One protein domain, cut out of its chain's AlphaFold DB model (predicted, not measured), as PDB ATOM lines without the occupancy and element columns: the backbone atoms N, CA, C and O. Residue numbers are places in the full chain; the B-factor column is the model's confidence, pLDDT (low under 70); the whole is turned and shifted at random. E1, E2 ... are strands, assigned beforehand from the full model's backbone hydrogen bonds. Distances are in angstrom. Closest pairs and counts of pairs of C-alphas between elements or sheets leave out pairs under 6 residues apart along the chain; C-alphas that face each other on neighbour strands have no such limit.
ATOM      1  N   PRO A 151     -19.290 -42.337  36.123       97.25
ATOM      2  CA  PRO A 151     -20.381 -41.521  36.624       97.25
ATOM      3  C   PRO A 151     -21.132 -40.875  35.461       97.25
ATOM      4  O   PRO A 151     -20.521 -40.255  34.591       97.25
ATOM      5  N   ALA A 152     -22.453 -40.998  35.471       96.44
ATOM      6  CA  ALA A 152     -23.372 -40.327  34.569       96.44
ATOM      7  C   ALA A 152     -24.532 -39.714  35.367       96.44
ATOM      8  O   ALA A 152     -24.932 -40.217  36.419       96.44
ATOM      9  N   SER A 153     -25.091 -38.619  34.861       95.00
ATOM     10  CA  SER A 153     -26.342 -38.052  35.370       95.00
ATOM     11  C   SER A 153     -27.501 -38.592  34.542       95.00
ATOM     12  O   SER A 153     -27.398 -38.614  33.317       95.00
ATOM     13  N   ALA A 154     -28.591 -39.016  35.186       92.94
ATOM     14  CA  ALA A 154     -29.806 -39.409  34.475       92.94
ATOM     15  C   ALA A 154     -30.316 -38.254  33.600       92.94
ATOM     16  O   ALA A 154     -30.275 -37.092  34.009       92.94
ATOM     17  N   GLY A 155     -30.771 -38.587  32.395       88.88
ATOM     18  CA  GLY A 155     -31.452 -37.651  31.516       88.88
ATOM     19  C   GLY A 155     -32.864 -37.350  32.012       88.88
ATOM     20  O   GLY A 155     -33.485 -38.134  32.725       88.88
ATOM     21  N   ASP A 156     -33.372 -36.204  31.589       85.62
ATOM     22  CA  ASP A 156     -34.748 -35.737  31.767       85.62
ATOM     23  C   ASP A 156     -35.699 -36.249  30.664       85.62
ATOM     24  O   ASP A 156     -36.850 -35.810  30.572       85.62
ATOM     25  N   CYS A 157     -35.203 -37.148  29.805       83.88
ATOM     26  CA  CYS A 157     -35.862 -37.663  28.608       83.88
ATOM     27  C   CYS A 157     -36.421 -36.564  27.683       83.88
ATOM     28  O   CYS A 157     -37.371 -36.808  26.940       83.88
ATOM     29  N   GLN A 158     -35.841 -35.357  27.694       83.25
ATOM     30  CA  GLN A 158     -36.203 -34.318  26.728       83.25
ATOM     31  C   GLN A 158     -35.714 -34.674  25.319       83.25
ATOM     32  O   GLN A 158     -34.717 -35.388  25.146       83.25
ATOM     33  N   GLU A 159     -36.421 -34.166  24.303       84.31
ATOM     34  CA  GLU A 159     -36.009 -34.325  22.908       84.31
ATOM     35  C   GLU A 159     -34.716 -33.532  22.648       84.31
ATOM     36  O   GLU A 159     -34.636 -32.321  22.862       84.31
ATOM     37  N   LEU A 160     -33.689 -34.241  22.188       82.50
ATOM     38  CA  LEU A 160     -32.418 -33.687  21.752       82.50
ATOM     39  C   LEU A 160     -32.544 -33.116  20.336       82.50
ATOM     40  O   LEU A 160     -33.148 -33.729  19.453       82.50
ATOM     41  N   GLY A 161     -31.868 -31.990  20.091       75.75
ATOM     42  CA  GLY A 161     -31.673 -31.464  18.740       75.75
ATOM     43  C   GLY A 161     -31.079 -32.529  17.811       75.75
ATOM     44  O   GLY A 161     -30.083 -33.178  18.131       75.75
ATOM     45  N   THR A 162     -31.692 -32.731  16.643       69.12
ATOM     46  CA  THR A 162     -31.220 -33.735  15.664       69.12
ATOM     47  C   THR A 162     -29.993 -33.274  14.864       69.12
ATOM     48  O   THR A 162     -29.445 -34.034  14.067       69.12
ATOM     49  N   ASP A 163     -29.548 -32.042  15.110       68.44
ATOM     50  CA  ASP A 163     -28.403 -31.332  14.543       68.44
ATOM     51  C   ASP A 163     -27.143 -31.361  15.435       68.44
ATOM     52  O   ASP A 163     -26.097 -30.842  15.038       68.44
ATOM     53  N   ILE A 164     -27.202 -31.998  16.613       72.62
ATOM     54  CA  ILE A 164     -26.054 -32.140  17.523       72.62
ATOM     55  C   ILE A 164     -24.871 -32.818  16.788       72.62
ATOM     56  O   ILE A 164     -25.022 -33.947  16.311       72.62
ATOM     57  N   PRO A 165     -23.665 -32.208  16.729       70.62
ATOM     58  CA  PRO A 165     -22.556 -32.709  15.906       70.62
ATOM     59  C   PRO A 165     -22.115 -34.150  16.199       70.62
ATOM     60  O   PRO A 165     -21.746 -34.886  15.287       70.62
ATOM     61  N   SER A 166     -22.201 -34.599  17.451       69.00
ATOM     62  CA  SER A 166     -21.888 -35.974  17.863       69.00
ATOM     63  C   SER A 166     -22.960 -37.006  17.478       69.00
ATOM     64  O   SER A 166     -22.717 -38.203  17.596       69.00
ATOM     65  N   LEU A 167     -24.122 -36.585  16.963       76.88
ATOM     66  CA  LEU A 167     -25.089 -37.455  16.277       76.88
ATOM     67  C   LEU A 167     -24.858 -37.520  14.757       76.88
ATOM     68  O   LEU A 167     -25.436 -38.376  14.084       76.88
ATOM     69  N   ALA A 168     -23.974 -36.683  14.198       77.50
ATOM     70  CA  ALA A 168     -23.747 -36.608  12.755       77.50
ATOM     71  C   ALA A 168     -23.153 -37.892  12.146       77.50
ATOM     72  O   ALA A 168     -23.212 -38.071  10.932       77.50
ATOM     73  N   TRP A 169     -22.585 -38.804  12.947       82.25
ATOM     74  CA  TRP A 169     -22.177 -40.130  12.466       82.25
ATOM     75  C   TRP A 169     -23.379 -41.073  12.297       82.25
ATOM     76  O   TRP A 169     -23.473 -41.740  11.271       82.25
ATOM     77  N   ALA A 170     -24.321 -41.074  13.245       79.38
ATOM     78  CA  ALA A 170     -25.541 -41.876  13.197       79.38
ATOM     79  C   ALA A 170     -26.462 -41.403  12.059       79.38
ATOM     80  O   ALA A 170     -27.007 -42.209  11.304       79.38
ATOM     81  N   ALA A 171     -26.526 -40.084  11.843       79.06
ATOM     82  CA  ALA A 171     -27.245 -39.471  10.728       79.06
ATOM     83  C   ALA A 171     -26.751 -39.910   9.326       79.06
ATOM     84  O   ALA A 171     -27.474 -39.716   8.348       79.06
ATOM     85  N   LYS A 172     -25.557 -40.526   9.205       80.19
ATOM     86  CA  LYS A 172     -25.047 -41.097   7.939       80.19
ATOM     87  C   LYS A 172     -25.765 -42.383   7.529       80.19
ATOM     88  O   LYS A 172     -25.837 -42.659   6.337       80.19
ATOM     89  N   GLU A 173     -26.269 -43.175   8.481       77.00
ATOM     90  CA  GLU A 173     -27.053 -44.379   8.163       77.00
ATOM     91  C   GLU A 173     -28.442 -43.986   7.652       77.00
ATOM     92  O   GLU A 173     -28.927 -44.520   6.652       77.00
ATOM     93  N   ARG A 174     -29.089 -43.036   8.335       89.06
ATOM     94  CA  ARG A 174     -30.387 -42.494   7.932       89.06
ATOM     95  C   ARG A 174     -30.679 -41.173   8.641       89.06
ATOM     96  O   ARG A 174     -30.181 -40.931   9.738       89.06
ATOM     97  N   ARG A 175     -31.575 -40.352   8.077       91.25
ATOM     98  CA  ARG A 175     -32.074 -39.145   8.758       91.25
ATOM     99  C   ARG A 175     -32.720 -39.520  10.097       91.25
ATOM    100  O   ARG A 175     -33.714 -40.253  10.117       91.25
ATOM    101  N   ILE A 176     -32.194 -38.971  11.188       92.38
ATOM    102  CA  ILE A 176     -32.808 -39.035  12.518       92.38
ATOM    103  C   ILE A 176     -34.128 -38.244  12.472       92.38
ATOM    104  O   ILE A 176     -34.192 -37.153  11.899       92.38
ATOM    105  N   ARG A 177     -35.205 -38.824  13.006       91.00
ATOM    106  CA  ARG A 177     -36.521 -38.181  13.143       91.00
ATOM    107  C   ARG A 177     -36.658 -37.488  14.495       91.00
ATOM    108  O   ARG A 177     -37.169 -36.379  14.523       91.00
ATOM    109  N   THR A 178     -36.213 -38.170  15.546       91.19
ATOM    110  CA  THR A 178     -36.373 -37.819  16.963       91.19
ATOM    111  C   THR A 178     -35.193 -38.412  17.730       91.19
ATOM    112  O   THR A 178     -34.710 -39.491  17.363       91.19
ATOM    113  N   ALA A 179     -34.730 -37.732  18.775       91.81
ATOM    114  CA  ALA A 179     -33.679 -38.206  19.671       91.81
ATOM    115  C   ALA A 179     -34.016 -37.819  21.119       91.81
ATOM    116  O   ALA A 179     -34.551 -36.739  21.316       91.81
ATOM    117  N   TRP A 180     -33.683 -38.624  22.128       93.00
ATOM    118  CA  TRP A 180     -33.915 -38.281  23.544       93.00
ATOM    119  C   TRP A 180     -32.661 -38.472  24.393       93.00
ATOM    120  O   TRP A 180     -31.895 -39.409  24.161       93.00
ATOM    121  N   ASN A 181     -32.465 -37.611  25.394       91.81
ATOM    122  CA  ASN A 181     -31.367 -37.728  26.355       91.81
ATOM    123  C   ASN A 181     -31.713 -38.731  27.467       91.81
ATOM    124  O   ASN A 181     -32.601 -38.463  28.274       91.81
ATOM    125  N   LEU A 182     -30.994 -39.854  27.543       94.00
ATOM    126  CA  LEU A 182     -31.165 -40.848  28.612       94.00
ATOM    127  C   LEU A 182     -30.169 -40.672  29.758       94.00
ATOM    128  O   LEU A 182     -30.493 -40.987  30.902       94.00
ATOM    129  N   ALA A 183     -28.959 -40.188  29.468       94.81
ATOM    130  CA  ALA A 183     -27.975 -39.829  30.484       94.81
ATOM    131  C   ALA A 183     -26.881 -38.917  29.921       94.81
ATOM    132  O   ALA A 183     -26.423 -39.104  28.795       94.81
ATOM    133  N   SER A 184     -26.371 -37.998  30.734       93.81
ATOM    134  CA  SER A 184     -25.202 -37.177  30.406       93.81
ATOM    135  C   SER A 184     -23.932 -37.768  31.025       93.81
ATOM    136  O   SER A 184     -23.905 -38.098  32.211       93.81
ATOM    137  N   LEU A 185     -22.874 -37.897  30.219       93.62
ATOM    138  CA  LEU A 185     -21.555 -38.402  30.615       93.62
ATOM    139  C   LEU A 185     -20.545 -37.238  30.684       93.62
ATOM    140  O   LEU A 185     -20.690 -36.273  29.935       93.62
ATOM    141  N   PRO A 186     -19.456 -37.333  31.476       89.50
ATOM    142  CA  PRO A 186     -18.485 -36.246  31.659       89.50
ATOM    143  C   PRO A 186     -17.851 -35.681  30.378       89.50
ATOM    144  O   PRO A 186     -17.363 -34.560  30.396       89.50
ATOM    145  N   ASN A 187     -17.850 -36.451  29.284       87.44
ATOM    146  CA  ASN A 187     -17.443 -36.030  27.939       87.44
ATOM    147  C   ASN A 187     -18.362 -36.676  26.876       87.44
ATOM    148  O   ASN A 187     -17.870 -37.266  25.913       87.44
ATOM    149  N   GLY A 188     -19.684 -36.688  27.088       90.19
ATOM    150  CA  GLY A 188     -20.607 -37.379  26.181       90.19
ATOM    151  C   GLY A 188     -22.039 -37.537  26.696       90.19
ATOM    152  O   GLY A 188     -22.475 -36.812  27.585       90.19
ATOM    153  N   TYR A 189     -22.768 -38.513  26.158       91.69
ATOM    154  CA  TYR A 189     -24.144 -38.833  26.555       91.69
ATOM    155  C   TYR A 189     -24.561 -40.236  26.096       91.69
ATOM    156  O   TYR A 189     -23.912 -40.884  25.271       91.69
ATOM    157  N   ILE A 190     -25.698 -40.669  26.627       94.44
ATOM    158  CA  ILE A 190     -26.470 -41.830  26.216       94.44
ATOM    159  C   ILE A 190     -27.793 -41.297  25.666       94.44
ATOM    160  O   ILE A 190     -28.473 -40.528  26.346       94.44
ATOM    161  N   ALA A 191     -28.161 -41.690  24.452       93.75
ATOM    162  CA  ALA A 191     -29.382 -41.231  23.799       93.75
ATOM    163  C   ALA A 191     -30.122 -42.367  23.095       93.75
ATOM    164  O   ALA A 191     -29.505 -43.307  22.592       93.75
ATOM    165  N   THR A 192     -31.442 -42.249  22.993       94.25
ATOM    166  CA  THR A 192     -32.246 -43.041  22.055       94.25
ATOM    167  C   THR A 192     -32.507 -42.244  20.791       94.25
ATOM    168  O   THR A 192     -32.861 -41.072  20.856       94.25
ATOM    169  N   LEU A 193     -32.333 -42.877  19.632       93.44
ATOM    170  CA  LEU A 193     -32.585 -42.300  18.312       93.44
ATOM    171  C   LEU A 193     -33.688 -43.084  17.611       93.44
ATOM    172  O   LEU A 193     -33.654 -44.314  17.601       93.44
ATOM    173  N   VAL A 194     -34.607 -42.391  16.943       92.81
ATOM    174  CA  VAL A 194     -35.555 -43.000  16.000       92.81
ATOM    175  C   VAL A 194     -35.307 -42.423  14.621       92.81
ATOM    176  O   VAL A 194     -35.317 -41.206  14.429       92.81
ATOM    177  N   TYR A 195     -35.086 -43.294  13.642       92.62
ATOM    178  CA  TYR A 195     -34.794 -42.905  12.269       92.62
ATOM    179  C   TYR A 195     -36.077 -42.785  11.434       92.62
ATOM    180  O   TYR A 195     -37.093 -43.423  11.706       92.62
ATOM    181  N   ALA A 196     -36.039 -41.960  10.388       91.00
ATOM    182  CA  ALA A 196     -37.142 -41.823   9.439       91.00
ATOM    183  C   ALA A 196     -37.263 -43.038   8.487       91.00
ATOM    184  O   ALA A 196     -36.356 -43.862   8.381       91.00
ATOM    185  N   GLY A 197     -38.353 -43.116   7.718       88.88
ATOM    186  CA  GLY A 197     -38.515 -44.099   6.636       88.88
ATOM    187  C   GLY A 197     -38.683 -45.556   7.092       88.88
ATOM    188  O   GLY A 197     -38.890 -45.837   8.269       88.88
ATOM    189  N   ALA A 198     -38.603 -46.483   6.134       87.31
ATOM    190  CA  ALA A 198     -38.858 -47.911   6.327       87.31
ATOM    191  C   ALA A 198     -37.619 -48.781   5.992       87.31
ATOM    192  O   ALA A 198     -36.793 -48.358   5.179       87.31
ATOM    193  N   PRO A 199     -37.476 -49.988   6.580       90.06
ATOM    194  CA  PRO A 199     -38.239 -50.479   7.732       90.06
ATOM    195  C   PRO A 199     -37.956 -49.631   8.989       90.06
ATOM    196  O   PRO A 199     -36.938 -48.918   9.011       90.06
ATOM    197  N   PRO A 200     -38.831 -49.679  10.011       92.38
ATOM    198  CA  PRO A 200     -38.636 -48.960  11.264       92.38
ATOM    199  C   PRO A 200     -37.291 -49.321  11.908       92.38
ATOM    200  O   PRO A 200     -36.968 -50.493  12.110       92.38
ATOM    201  N   LEU A 201     -36.491 -48.298  12.202       93.44
ATOM    202  CA  LEU A 201     -35.186 -48.430  12.843       93.44
ATOM    203  C   LEU A 201     -35.076 -47.427  13.992       93.44
ATOM    204  O   LEU A 201     -35.392 -46.246  13.826       93.44
ATOM    205  N   ALA A 202     -34.600 -47.901  15.135       94.19
ATOM    206  CA  ALA A 202     -34.240 -47.102  16.295       94.19
ATOM    207  C   ALA A 202     -32.884 -47.581  16.831       94.19
ATOM    208  O   ALA A 202     -32.408 -48.659  16.466       94.19
ATOM    209  N   ALA A 203     -32.233 -46.788  17.676       94.12
ATOM    210  CA  ALA A 203     -30.981 -47.182  18.307       94.12
ATOM    211  C   ALA A 203     -30.827 -46.603  19.712       94.12
ATOM    212  O   ALA A 203     -31.214 -45.462  19.961       94.12
ATOM    213  N   LEU A 204     -30.196 -47.371  20.596       95.25
ATOM    214  CA  LEU A 204     -29.527 -46.852  21.785       95.25
ATOM    215  C   LEU A 204     -28.101 -46.471  21.372       95.25
ATOM    216  O   LEU A 204     -27.369 -47.307  20.842       95.25
ATOM    217  N   VAL A 205     -27.714 -45.218  21.593       94.31
ATOM    218  CA  VAL A 205     -26.385 -44.681  21.287       94.31
ATOM    219  C   VAL A 205     -25.672 -44.282  22.569       94.31
ATOM    220  O   VAL A 205     -26.245 -43.596  23.413       94.31
ATOM    221  N   VAL A 206     -24.396 -44.650  22.671       94.44
ATOM    222  CA  VAL A 206     -23.459 -44.104  23.659       94.44
ATOM    223  C   VAL A 206     -22.373 -43.353  22.899       94.44
ATOM    224  O   VAL A 206     -21.640 -43.960  22.121       94.44
ATOM    225  N   ALA A 207     -22.272 -42.044  23.114       90.44
ATOM    226  CA  ALA A 207     -21.229 -41.190  22.550       90.44
ATOM    227  C   ALA A 207     -20.336 -40.676  23.685       90.44
ATOM    228  O   ALA A 207     -20.852 -40.180  24.689       90.44
ATOM    229  N   ARG A 208     -19.009 -40.807  23.563       89.50
ATOM    230  CA  ARG A 208     -18.050 -40.398  24.602       89.50
ATOM    231  C   ARG A 208     -16.676 -40.096  24.000       89.50
ATOM    232  O   ARG A 208     -15.983 -41.002  23.538       89.50
ATOM    233  N   GLY A 209     -16.267 -38.827  24.046       85.88
ATOM    234  CA  GLY A 209     -15.130 -38.338  23.260       85.88
ATOM    235  C   GLY A 209     -15.345 -38.609  21.766       85.88
ATOM    236  O   GLY A 209     -16.470 -38.522  21.279       85.88
ATOM    237  N   ASP A 210     -14.287 -39.009  21.062       82.25
ATOM    238  CA  ASP A 210     -14.350 -39.366  19.635       82.25
ATOM    239  C   ASP A 210     -14.958 -40.761  19.368       82.25
ATOM    240  O   ASP A 210     -15.129 -41.161  18.215       82.25
ATOM    241  N   SER A 211     -15.279 -41.525  20.418       83.88
ATOM    242  CA  SER A 211     -15.920 -42.838  20.305       83.88
ATOM    243  C   SER A 211     -17.442 -42.705  20.308       83.88
ATOM    244  O   SER A 211     -18.024 -41.908  21.049       83.88
ATOM    245  N   SER A 212     -18.116 -43.508  19.489       89.69
ATOM    246  CA  SER A 212     -19.564 -43.683  19.556       89.69
ATOM    247  C   SER A 212     -19.960 -45.097  19.150       89.69
ATOM    248  O   SER A 212     -19.363 -45.676  18.245       89.69
ATOM    249  N   LEU A 213     -20.958 -45.636  19.845       92.81
ATOM    250  CA  LEU A 213     -21.413 -47.021  19.748       92.81
ATOM    251  C   LEU A 213     -22.941 -47.052  19.642       92.81
ATOM    252  O   LEU A 213     -23.615 -46.239  20.280       92.81
ATOM    253  N   ARG A 214     -23.489 -47.999  18.872       92.69
ATOM    254  CA  ARG A 214     -24.942 -48.233  18.736       92.69
ATOM    255  C   ARG A 214     -25.351 -49.672  19.036       92.69
ATOM    256  O   ARG A 214     -24.695 -50.616  18.606       92.69
ATOM    257  N   GLU A 215     -26.506 -49.814  19.673       94.38
ATOM    258  CA  GLU A 215     -27.336 -51.019  19.627       94.38
ATOM    259  C   GLU A 215     -28.588 -50.688  18.809       94.38
ATOM    260  O   GLU A 215     -29.246 -49.685  19.087       94.38
ATOM    261  N   THR A 216     -28.902 -51.473  17.772       92.94
ATOM    262  CA  THR A 216     -29.992 -51.145  16.832       92.94
ATOM    263  C   THR A 216     -31.239 -51.986  17.069       92.94
ATOM    264  O   THR A 216     -31.245 -53.186  16.790       92.94
ATOM    265  N   PHE A 217     -32.334 -51.337  17.451       92.69
ATOM    266  CA  PHE A 217     -33.655 -51.955  17.510       92.69
ATOM    267  C   PHE A 217     -34.311 -51.879  16.126       92.69
ATOM    268  O   PHE A 217     -34.397 -50.809  15.518       92.69
ATOM    269  N   ARG A 218     -34.765 -53.020  15.604       91.94
ATOM    270  CA  ARG A 218     -35.427 -53.122  14.294       91.94
ATOM    271  C   ARG A 218     -36.894 -53.450  14.513       91.94
ATOM    272  O   ARG A 218     -37.195 -54.490  15.089       91.94
ATOM    273  N   GLY A 219     -37.776 -52.563  14.070       87.69
ATOM    274  CA  GLY A 219     -39.213 -52.771  14.180       87.69
ATOM    275  C   GLY A 219     -39.762 -53.586  13.011       87.69
ATOM    276  O   GLY A 219     -39.288 -53.471  11.875       87.69
ATOM    277  N   VAL A 220     -40.778 -54.398  13.282       84.44
ATOM    278  CA  VAL A 220     -41.523 -55.144  12.268       84.44
ATOM    279  C   VAL A 220     -42.593 -54.227  11.685       84.44
ATOM    280  O   VAL A 220     -43.489 -53.775  12.387       84.44
ATOM    281  N   ALA A 221     -42.520 -53.962  10.381       64.56
ATOM    282  CA  ALA A 221     -43.573 -53.257   9.652       64.56
ATOM    283  C   ALA A 221     -44.721 -54.221   9.300       64.56
ATOM    284  O   ALA A 221     -44.926 -54.564   8.134       64.56
ATOM    285  N   SER A 222     -45.435 -54.707  10.315       54.12
ATOM    286  CA  SER A 222     -46.679 -55.455  10.134       54.12
ATOM    287  C   SER A 222     -47.787 -54.549   9.582       54.12
ATOM    288  O   SER A 222     -47.795 -53.340   9.798       54.12
ATOM    289  N   GLY A 223     -48.744 -55.140   8.853       56.16
ATOM    290  CA  GLY A 223     -49.942 -54.419   8.392       56.16
ATOM    291  C   GLY A 223     -50.878 -54.012   9.537       56.16
ATOM    292  O   GLY A 223     -51.665 -53.082   9.387       56.16
ATOM    293  N   ASP A 224     -50.754 -54.684  10.683       60.75
ATOM    294  CA  ASP A 224     -51.224 -54.193  11.973       60.75
ATOM    295  C   ASP A 224     -50.136 -53.294  12.582       60.75
ATOM    296  O   ASP A 224     -48.993 -53.722  12.754       60.75
ATOM    297  N   SER A 225     -50.487 -52.042  12.873       64.94
ATOM    298  CA  SER A 225     -49.559 -51.021  13.380       64.94
ATOM    299  C   SER A 225     -49.504 -50.936  14.909       64.94
ATOM    300  O   SER A 225     -48.797 -50.085  15.434       64.94
ATOM    301  N   SER A 226     -50.213 -51.810  15.632       76.56
ATOM    302  CA  SER A 226     -50.306 -51.784  17.102       76.56
ATOM    303  C   SER A 226     -49.038 -52.211  17.852       76.56
ATOM    304  O   SER A 226     -48.899 -51.867  19.021       76.56
ATOM    305  N   SER A 227     -48.136 -52.968  17.216       83.50
ATOM    306  CA  SER A 227     -46.962 -53.574  17.866       83.50
ATOM    307  C   SER A 227     -45.756 -53.615  16.918       83.50
ATOM    308  O   SER A 227     -45.489 -54.635  16.285       83.50
ATOM    309  N   THR A 228     -45.036 -52.500  16.764       87.31
ATOM    310  CA  THR A 228     -43.905 -52.407  15.811       87.31
ATOM    311  C   THR A 228     -42.571 -52.854  16.418       87.31
ATOM    312  O   THR A 228     -41.754 -53.468  15.735       87.31
ATOM    313  N   TRP A 229     -42.323 -52.548  17.687       88.56
ATOM    314  CA  TRP A 229     -41.054 -52.751  18.401       88.56
ATOM    315  C   TRP A 229     -41.231 -53.661  19.620       88.56
ATOM    316  O   TRP A 229     -40.324 -54.411  19.986       88.56
ATOM    317  N   ARG A 230     -42.401 -53.562  20.254       86.38
ATOM    318  CA  ARG A 230     -42.888 -54.299  21.418       86.38
ATOM    319  C   ARG A 230     -44.400 -54.507  21.277       86.38
ATOM    320  O   ARG A 230     -45.042 -53.886  20.437       86.38
ATOM    321  N   VAL A 231     -44.961 -55.383  22.108       84.44
ATOM    322  CA  VAL A 231     -46.417 -55.570  22.206       84.44
ATOM    323  C   VAL A 231     -47.073 -54.290  22.742       84.44
ATOM    324  O   VAL A 231     -46.577 -53.708  23.711       84.44
ATOM    325  N   ASP A 232     -48.162 -53.882  22.089       84.06
ATOM    326  CA  ASP A 232     -49.026 -52.735  22.407       84.06
ATOM    327  C   ASP A 232     -48.313 -51.364  22.463       84.06
ATOM    328  O   ASP A 232     -48.675 -50.484  23.244       84.06
ATOM    329  N   ASP A 233     -47.310 -51.148  21.602       83.94
ATOM    330  CA  ASP A 233     -46.603 -49.860  21.473       83.94
ATOM    331  C   ASP A 233     -47.270 -48.835  20.530       83.94
ATOM    332  O   ASP A 233     -46.794 -47.706  20.387       83.94
ATOM    333  N   GLY A 234     -48.363 -49.205  19.858       85.62
ATOM    334  CA  GLY A 234     -49.088 -48.339  18.920       85.62
ATOM    335  C   GLY A 234     -48.266 -47.897  17.701       85.62
ATOM    336  O   GLY A 234     -48.603 -46.899  17.061       85.62
ATOM    337  N   GLY A 235     -47.151 -48.574  17.415       86.38
ATOM    338  CA  GLY A 235     -46.178 -48.205  16.389       86.38
ATOM    339  C   GLY A 235     -45.192 -47.117  16.823       86.38
ATOM    340  O   GLY A 235     -44.306 -46.724  16.053       86.38
ATOM    341  N   VAL A 236     -45.308 -46.624  18.058       87.62
ATOM    342  CA  VAL A 236     -44.512 -45.521  18.593       87.62
ATOM    343  C   VAL A 236     -43.352 -46.073  19.415       87.62
ATOM    344  O   VAL A 236     -43.529 -46.624  20.496       87.62
ATOM    345  N   PHE A 237     -42.127 -45.865  18.930       89.50
ATOM    346  CA  PHE A 237     -40.947 -46.030  19.773       89.50
ATOM    347  C   PHE A 237     -40.856 -44.834  20.719       89.50
ATOM    348  O   PHE A 237     -40.407 -43.761  20.315       89.50
ATOM    349  N   ASP A 238     -41.301 -45.012  21.957       87.62
ATOM    350  CA  ASP A 238     -41.044 -44.068  23.039       87.62
ATOM    351  C   ASP A 238     -39.657 -44.339  23.640       87.62
ATOM    352  O   ASP A 238     -39.429 -45.357  24.302       87.62
ATOM    353  N   GLY A 239     -38.728 -43.411  23.397       84.69
ATOM    354  CA  GLY A 239     -37.361 -43.486  23.902       84.69
ATOM    355  C   GLY A 239     -37.253 -43.446  25.427       84.69
ATOM    356  O   GLY A 239     -36.255 -43.935  25.948       84.69
ATOM    357  N   CYS A 240     -38.265 -42.936  26.138       86.06
ATOM    358  CA  CYS A 240     -38.274 -42.796  27.597       86.06
ATOM    359  C   CYS A 240     -38.417 -44.142  28.328       86.06
ATOM    360  O   CYS A 240     -38.050 -44.258  29.498       86.06
ATOM    361  N   ASN A 241     -38.919 -45.176  27.639       89.81
ATOM    362  CA  ASN A 241     -39.027 -46.536  28.181       89.81
ATOM    363  C   ASN A 241     -37.683 -47.282  28.227       89.81
ATOM    364  O   ASN A 241     -37.622 -48.385  28.775       89.81
ATOM    365  N   LEU A 242     -36.616 -46.704  27.664       93.69
ATOM    366  CA  LEU A 242     -35.236 -47.163  27.812       93.69
ATOM    367  C   LEU A 242     -34.564 -46.426  28.975       93.69
ATOM    368  O   LEU A 242     -34.430 -45.207  28.957       93.69
ATOM    369  N   GLN A 243     -34.111 -47.173  29.980       93.88
ATOM    370  CA  GLN A 243     -33.458 -46.643  31.175       93.88
ATOM    371  C   GLN A 243     -31.998 -47.109  31.220       93.88
ATOM    372  O   GLN A 243     -31.724 -48.311  31.200       93.88
ATOM    373  N   ALA A 244     -31.052 -46.169  31.291       96.19
ATOM    374  CA  ALA A 244     -29.644 -46.483  31.529       96.19
ATOM    375  C   ALA A 244     -29.437 -46.820  33.016       96.19
ATOM    376  O   ALA A 244     -29.716 -45.999  33.887       96.19
ATOM    377  N   LEU A 245     -28.956 -48.028  33.311       97.31
ATOM    378  CA  LEU A 245     -28.810 -48.543  34.678       97.31
ATOM    379  C   LEU A 245     -27.409 -48.290  35.243       97.31
ATOM    380  O   LEU A 245     -27.264 -47.922  36.407       97.31
ATOM    381  N   ALA A 246     -26.380 -48.501  34.421       98.00
ATOM    382  CA  ALA A 246     -24.975 -48.295  34.761       98.00
ATOM    383  C   ALA A 246     -24.127 -48.139  33.488       98.00
ATOM    384  O   ALA A 246     -24.504 -48.623  32.419       98.00
ATOM    385  N   VAL A 247     -22.964 -47.502  33.614       98.00
ATOM    386  CA  VAL A 247     -21.970 -47.346  32.540       98.00
ATOM    387  C   VAL A 247     -20.605 -47.735  33.090       98.00
ATOM    388  O   VAL A 247     -20.284 -47.387  34.227       98.00
ATOM    389  N   PHE A 248     -19.788 -48.422  32.295       97.56
ATOM    390  CA  PHE A 248     -18.437 -48.827  32.689       97.56
ATOM    391  C   PHE A 248     -17.398 -48.463  31.622       97.56
ATOM    392  O   PHE A 248     -17.717 -48.253  30.452       97.56
ATOM    393  N   SER A 249     -16.136 -48.376  32.039       95.88
ATOM    394  CA  SER A 249     -14.965 -48.418  31.163       95.88
ATOM    395  C   SER A 249     -14.206 -49.710  31.437       95.88
ATOM    396  O   SER A 249     -13.851 -49.972  32.585       95.88
ATOM    397  N   SER A 250     -13.928 -50.481  30.394       94.31
ATOM    398  CA  SER A 250     -13.071 -51.668  30.448       94.31
ATOM    399  C   SER A 250     -11.952 -51.561  29.412       94.31
ATOM    400  O   SER A 250     -11.880 -50.603  28.639       94.31
ATOM    401  N   THR A 251     -11.086 -52.571  29.344       92.81
ATOM    402  CA  THR A 251     -10.054 -52.679  28.299       92.81
ATOM    403  C   THR A 251     -10.624 -52.792  26.881       92.81
ATOM    404  O   THR A 251      -9.886 -52.564  25.923       92.81
ATOM    405  N   LYS A 252     -11.920 -53.110  26.725       91.31
ATOM    406  CA  LYS A 252     -12.611 -53.156  25.426       91.31
ATOM    407  C   LYS A 252     -13.166 -51.789  24.995       91.31
ATOM    408  O   LYS A 252     -13.364 -51.574  23.803       91.31
ATOM    409  N   GLY A 253     -13.422 -50.867  25.930       93.19
ATOM    410  CA  GLY A 253     -13.986 -49.538  25.653       93.19
ATOM    411  C   GLY A 253     -15.045 -49.102  26.672       93.19
ATOM    412  O   GLY A 253     -14.896 -49.342  27.868       93.19
ATOM    413  N   THR A 254     -16.103 -48.425  26.207       95.25
ATOM    414  CA  THR A 254     -17.245 -48.026  27.055       95.25
ATOM    415  C   THR A 254     -18.369 -49.053  26.952       95.25
ATOM    416  O   THR A 254     -18.743 -49.456  25.854       95.25
ATOM    417  N   GLU A 255     -18.916 -49.443  28.096       96.69
ATOM    418  CA  GLU A 255     -19.957 -50.461  28.254       96.69
ATOM    419  C   GLU A 255     -21.197 -49.846  28.907       96.69
ATOM    420  O   GLU A 255     -21.078 -48.898  29.688       96.69
ATOM    421  N   ILE A 256     -22.381 -50.391  28.629       97.81
ATOM    422  CA  ILE A 256     -23.645 -49.885  29.180       97.81
ATOM    423  C   ILE A 256     -24.566 -51.024  29.612       97.81
ATOM    424  O   ILE A 256     -24.798 -51.968  28.863       97.81
ATOM    425  N   ALA A 257     -25.134 -50.908  30.809       98.12
ATOM    426  CA  ALA A 257     -26.283 -51.695  31.232       98.12
ATOM    427  C   ALA A 257     -27.561 -50.872  31.054       98.12
ATOM    428  O   ALA A 257     -27.623 -49.728  31.511       98.12
ATOM    429  N   TYR A 258     -28.585 -51.448  30.429       97.62
ATOM    430  CA  TYR A 258     -29.884 -50.804  30.240       97.62
ATOM    431  C   TYR A 258     -31.046 -51.748  30.562       97.62
ATOM    432  O   TYR A 258     -30.902 -52.970  30.489       97.62
ATOM    433  N   ALA A 259     -32.205 -51.167  30.865       96.81
ATOM    434  CA  ALA A 259     -33.510 -51.824  30.845       96.81
ATOM    435  C   ALA A 259     -34.424 -51.146  29.812       96.81
ATOM    436  O   ALA A 259     -34.292 -49.953  29.552       96.81
ATOM    437  N   TRP A 260     -35.331 -51.905  29.200       95.31
ATOM    438  CA  TRP A 260     -36.320 -51.413  28.243       95.31
ATOM    439  C   TRP A 260     -37.689 -52.039  28.526       95.31
ATOM    440  O   TRP A 260     -37.928 -53.219  28.217       95.31
ATOM    441  N   GLY A 261     -38.573 -51.240  29.124       90.25
ATOM    442  CA  GLY A 261     -39.953 -51.599  29.450       90.25
ATOM    443  C   GLY A 261     -40.894 -51.574  28.238       90.25
ATOM    444  O   GLY A 261     -40.606 -50.957  27.214       90.25
ATOM    445  N   ALA A 262     -42.013 -52.282  28.360       86.56
ATOM    446  CA  ALA A 262     -43.122 -52.350  27.410       86.56
ATOM    447  C   ALA A 262     -44.404 -52.799  28.133       86.56
ATOM    448  O   ALA A 262     -44.350 -53.136  29.314       86.56
ATOM    449  N   PHE A 263     -45.541 -52.866  27.433       86.25
ATOM    450  CA  PHE A 263     -46.824 -53.223  28.048       86.25
ATOM    451  C   PHE A 263     -46.793 -54.556  28.817       86.25
ATOM    452  O   PHE A 263     -47.233 -54.610  29.963       86.25
ATOM    453  N   GLU A 264     -46.204 -55.608  28.239       90.12
ATOM    454  CA  GLU A 264     -46.166 -56.941  28.861       90.12
ATOM    455  C   GLU A 264     -45.018 -57.185  29.852       90.12
ATOM    456  O   GLU A 264     -45.067 -58.157  30.614       90.12
ATOM    457  N   GLY A 265     -43.948 -56.389  29.804       92.88
ATOM    458  CA  GLY A 265     -42.697 -56.723  30.478       92.88
ATOM    459  C   GLY A 265     -41.492 -55.882  30.068       92.88
ATOM    460  O   GLY A 265     -41.562 -54.979  29.235       92.88
ATOM    461  N   GLU A 266     -40.342 -56.230  30.634       95.06
ATOM    462  CA  GLU A 266     -39.075 -55.525  30.479       95.06
ATOM    463  C   GLU A 266     -37.960 -56.489  30.070       95.06
ATOM    464  O   GLU A 266     -37.844 -57.595  30.600       95.06
ATOM    465  N   GLY A 267     -37.130 -56.054  29.125       95.25
ATOM    466  CA  GLY A 267     -35.871 -56.709  28.771       95.25
ATOM    467  C   GLY A 267     -34.706 -55.829  29.201       95.25
ATOM    468  O   GLY A 267     -34.784 -54.611  29.057       95.25
ATOM    469  N   ALA A 268     -33.638 -56.423  29.720       97.12
ATOM    470  CA  ALA A 268     -32.441 -55.719  30.163       97.12
ATOM    471  C   ALA A 268     -31.181 -56.391  29.609       97.12
ATOM    472  O   ALA A 268     -31.151 -57.612  29.429       97.12
ATOM    473  N   ALA A 269     -30.142 -55.605  29.331       97.25
ATOM    474  CA  ALA A 269     -28.871 -56.120  28.833       97.25
ATOM    475  C   ALA A 269     -27.673 -55.288  29.303       97.25
ATOM    476  O   ALA A 269     -27.751 -54.065  29.406       97.25
ATOM    477  N   LEU A 270     -26.560 -55.977  29.565       97.62
ATOM    478  CA  LEU A 270     -25.221 -55.412  29.662       97.62
ATOM    479  C   LEU A 270     -24.554 -55.573  28.294       97.62
ATOM    480  O   LEU A 270     -24.428 -56.687  27.777       97.62
ATOM    481  N   LEU A 271     -24.150 -54.450  27.718       96.94
ATOM    482  CA  LEU A 271     -23.574 -54.339  26.390       96.94
ATOM    483  C   LEU A 271     -22.081 -54.017  26.473       96.94
ATOM    484  O   LEU A 271     -21.692 -53.016  27.078       96.94
ATOM    485  N   GLN A 272     -21.264 -54.828  25.803       94.81
ATOM    486  CA  GLN A 272     -19.837 -54.578  25.606       94.81
ATOM    487  C   GLN A 272     -19.546 -54.073  24.185       94.81
ATOM    488  O   GLN A 272     -20.242 -54.469  23.249       94.81
ATOM    489  N   PRO A 273     -18.544 -53.196  23.994       94.19
ATOM    490  CA  PRO A 273     -18.228 -52.607  22.696       94.19
ATOM    491  C   PRO A 273     -17.643 -53.631  21.715       94.19
ATOM    492  O   PRO A 273     -16.816 -54.467  22.080       94.19
ATOM    493  N   SER A 274     -18.032 -53.514  20.446       92.94
ATOM    494  CA  SER A 274     -17.511 -54.305  19.333       92.94
ATOM    495  C   SER A 274     -17.497 -53.454  18.058       92.94
ATOM    496  O   SER A 274     -18.538 -53.193  17.463       92.94
ATOM    497  N   ALA A 275     -16.312 -52.978  17.663       88.31
ATOM    498  CA  ALA A 275     -16.139 -51.960  16.619       88.31
ATOM    499  C   ALA A 275     -16.996 -50.695  16.872       88.31
ATOM    500  O   ALA A 275     -16.734 -49.983  17.838       88.31
ATOM    501  N   ASP A 276     -17.984 -50.404  16.021       84.44
ATOM    502  CA  ASP A 276     -18.939 -49.291  16.149       84.44
ATOM    503  C   ASP A 276     -20.306 -49.711  16.734       84.44
ATOM    504  O   ASP A 276     -21.231 -48.898  16.839       84.44
ATOM    505  N   THR A 277     -20.456 -50.980  17.119       91.12
ATOM    506  CA  THR A 277     -21.684 -51.538  17.700       91.12
ATOM    507  C   THR A 277     -21.429 -52.130  19.083       91.12
ATOM    508  O   THR A 277     -20.328 -52.052  19.633       91.12
ATOM    509  N   PHE A 278     -22.456 -52.737  19.668       94.75
ATOM    510  CA  PHE A 278     -22.327 -53.542  20.875       94.75
ATOM    511  C   PHE A 278     -22.430 -55.047  20.590       94.75
ATOM    512  O   PHE A 278     -22.866 -55.483  19.525       94.75
ATOM    513  N   THR A 279     -22.047 -55.839  21.588       94.00
ATOM    514  CA  THR A 279     -22.400 -57.250  21.766       94.00
ATOM    515  C   THR A 279     -22.978 -57.445  23.165       94.00
ATOM    516  O   THR A 279     -22.481 -56.859  24.128       94.00
ATOM    517  N   VAL A 280     -24.020 -58.269  23.293       94.00
ATOM    518  CA  VAL A 280     -24.648 -58.591  24.585       94.00
ATOM    519  C   VAL A 280     -23.745 -59.533  25.385       94.00
ATOM    520  O   VAL A 280     -23.489 -60.650  24.946       94.00
ATOM    521  N   GLU A 281     -23.305 -59.091  26.563       91.88
ATOM    522  CA  GLU A 281     -22.531 -59.887  27.532       91.88
ATOM    523  C   GLU A 281     -23.473 -60.623  28.500       91.88
ATOM    524  O   GLU A 281     -23.373 -61.832  28.706       91.88
ATOM    525  N   VAL A 282     -24.447 -59.895  29.056       93.19
ATOM    526  CA  VAL A 282     -25.501 -60.434  29.929       93.19
ATOM    527  C   VAL A 282     -26.843 -59.905  29.456       93.19
ATOM    528  O   VAL A 282     -26.961 -58.730  29.117       93.19
ATOM    529  N   SER A 283     -27.877 -60.739  29.497       94.44
ATOM    530  CA  SER A 283     -29.267 -60.312  29.337       94.44
ATOM    531  C   SER A 283     -30.158 -60.891  30.430       94.44
ATOM    532  O   SER A 283     -29.867 -61.931  31.025       94.44
ATOM    533  N   GLY A 284     -31.254 -60.191  30.699       93.06
ATOM    534  CA  GLY A 284     -32.320 -60.605  31.599       93.06
ATOM    535  C   GLY A 284     -33.666 -60.093  31.098       93.06
ATOM    536  O   GLY A 284     -33.735 -59.215  30.238       93.06
ATOM    537  N   SER A 285     -34.752 -60.642  31.627       93.56
ATOM    538  CA  SER A 285     -36.097 -60.154  31.341       93.56
ATOM    539  C   SER A 285     -37.055 -60.463  32.482       93.56
ATOM    540  O   SER A 285     -36.818 -61.355  33.300       93.56
ATOM    541  N   ARG A 286     -38.156 -59.715  32.528       94.50
ATOM    542  CA  ARG A 286     -39.288 -59.954  33.422       94.50
ATOM    543  C   ARG A 286     -40.603 -59.680  32.706       94.50
ATOM    544  O   ARG A 286     -40.712 -58.736  31.933       94.50
ATOM    545  N   TYR A 287     -41.589 -60.522  32.981       93.88
ATOM    546  CA  TYR A 287     -42.952 -60.424  32.461       93.88
ATOM    547  C   TYR A 287     -43.890 -59.944  33.569       93.88
ATOM    548  O   TYR A 287     -43.678 -60.287  34.735       93.88
ATOM    549  N   TRP A 288     -44.926 -59.183  33.225       93.00
ATOM    550  CA  TRP A 288     -45.915 -58.671  34.177       93.00
ATOM    551  C   TRP A 288     -47.367 -58.633  33.670       93.00
ATOM    552  O   TRP A 288     -48.263 -58.402  34.485       93.00
TER     553      TRP A 288
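Overview. This is residues 151 to 288 of the 290 residues of an uncharacterized protein of Fibrobacteres bacterium (UniProt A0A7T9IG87). Two twisted sheets of four strands each, E1 to E4 and E5 to E8, lie face to face as a sandwich, the strands of the one crossing those of the other at 54 degrees. The 25 residues before E1 are tied to its edge by a short pairing, and the long link from E4 to E5, where the chain changes sheets, makes a loop that reaches far from the middle at Gly 223. The printed part has 138 residues with no named helix and eight named strands, E1 to E8 along the chain; the sheets' orders are E1, E2, E3, E4 and E5, E6, E7, E8, both antiparallel throughout, and the class is all strand. The whole is compact, with a radius of gyration of the C-alphas of 14.4 A and spans of 43 by 33 by 28 A.

Along the chain. E1, residues 176 to 185, begins with C-alpha 176 at (-32.808, -39.035, 12.518), covers 21.3 A and bends by 68 degrees at residue 182. E2, residues 188 to 195, covers 20.6 A and bends by 54 degrees at residue 192. E3, residues 201 to 208, covers 22.3 A, and E4, residues 211 to 218, covers 22.9 A. E5, residues 242 to 250, begins with C-alpha 242 at (-35.236, -47.163, 27.812), covers 22.8 A and bends by 58 degrees at residue 245. E6, residues 253 to 262, covers 29.3 A, and E7, residues 265 to 274, covers 27.6 A. E8, residues 277 to 287, covers 27.4 A, bends by 72 degrees at residue 281 and ends with C-alpha 287 at (-42.952, -60.424, 32.461).

Arrangement. E1 to E4 form a meander, each strand the antiparallel neighbour of the one before, with N 180 and O 192 at 2.9 A, N 193 and O 203 at 2.8 A, and N 204 and O 215 at 2.9 A. E5 to E8 form a second meander, with N 248 and O 255 at 2.9 A, N 260 and O 267 at 2.8 A, and N 268 and O 284 at 2.8 A. Between the sheets, the closest C-alphas of E4 and E8, Arg 214 and Thr 277, are 4.8 A apart. Those of E1 and E5, Leu 182 and Ala 244, are 6.5 A apart. E4 and E6 are near each other, with 6 pairs of C-alphas within 10 A. E1 and E8 are apart.

Size, cuts and confidence. The two C-alphas farthest apart, those of Gly 223 and Thr 251, are 44.6 A apart. The printed part has no cut. The link from E4 to E5, 23 residues, is long; the other links between strands are tight. The mean pLDDT of the printed part is 88.8, with residues 162 to 163, 166 and 221 to 225 under 70.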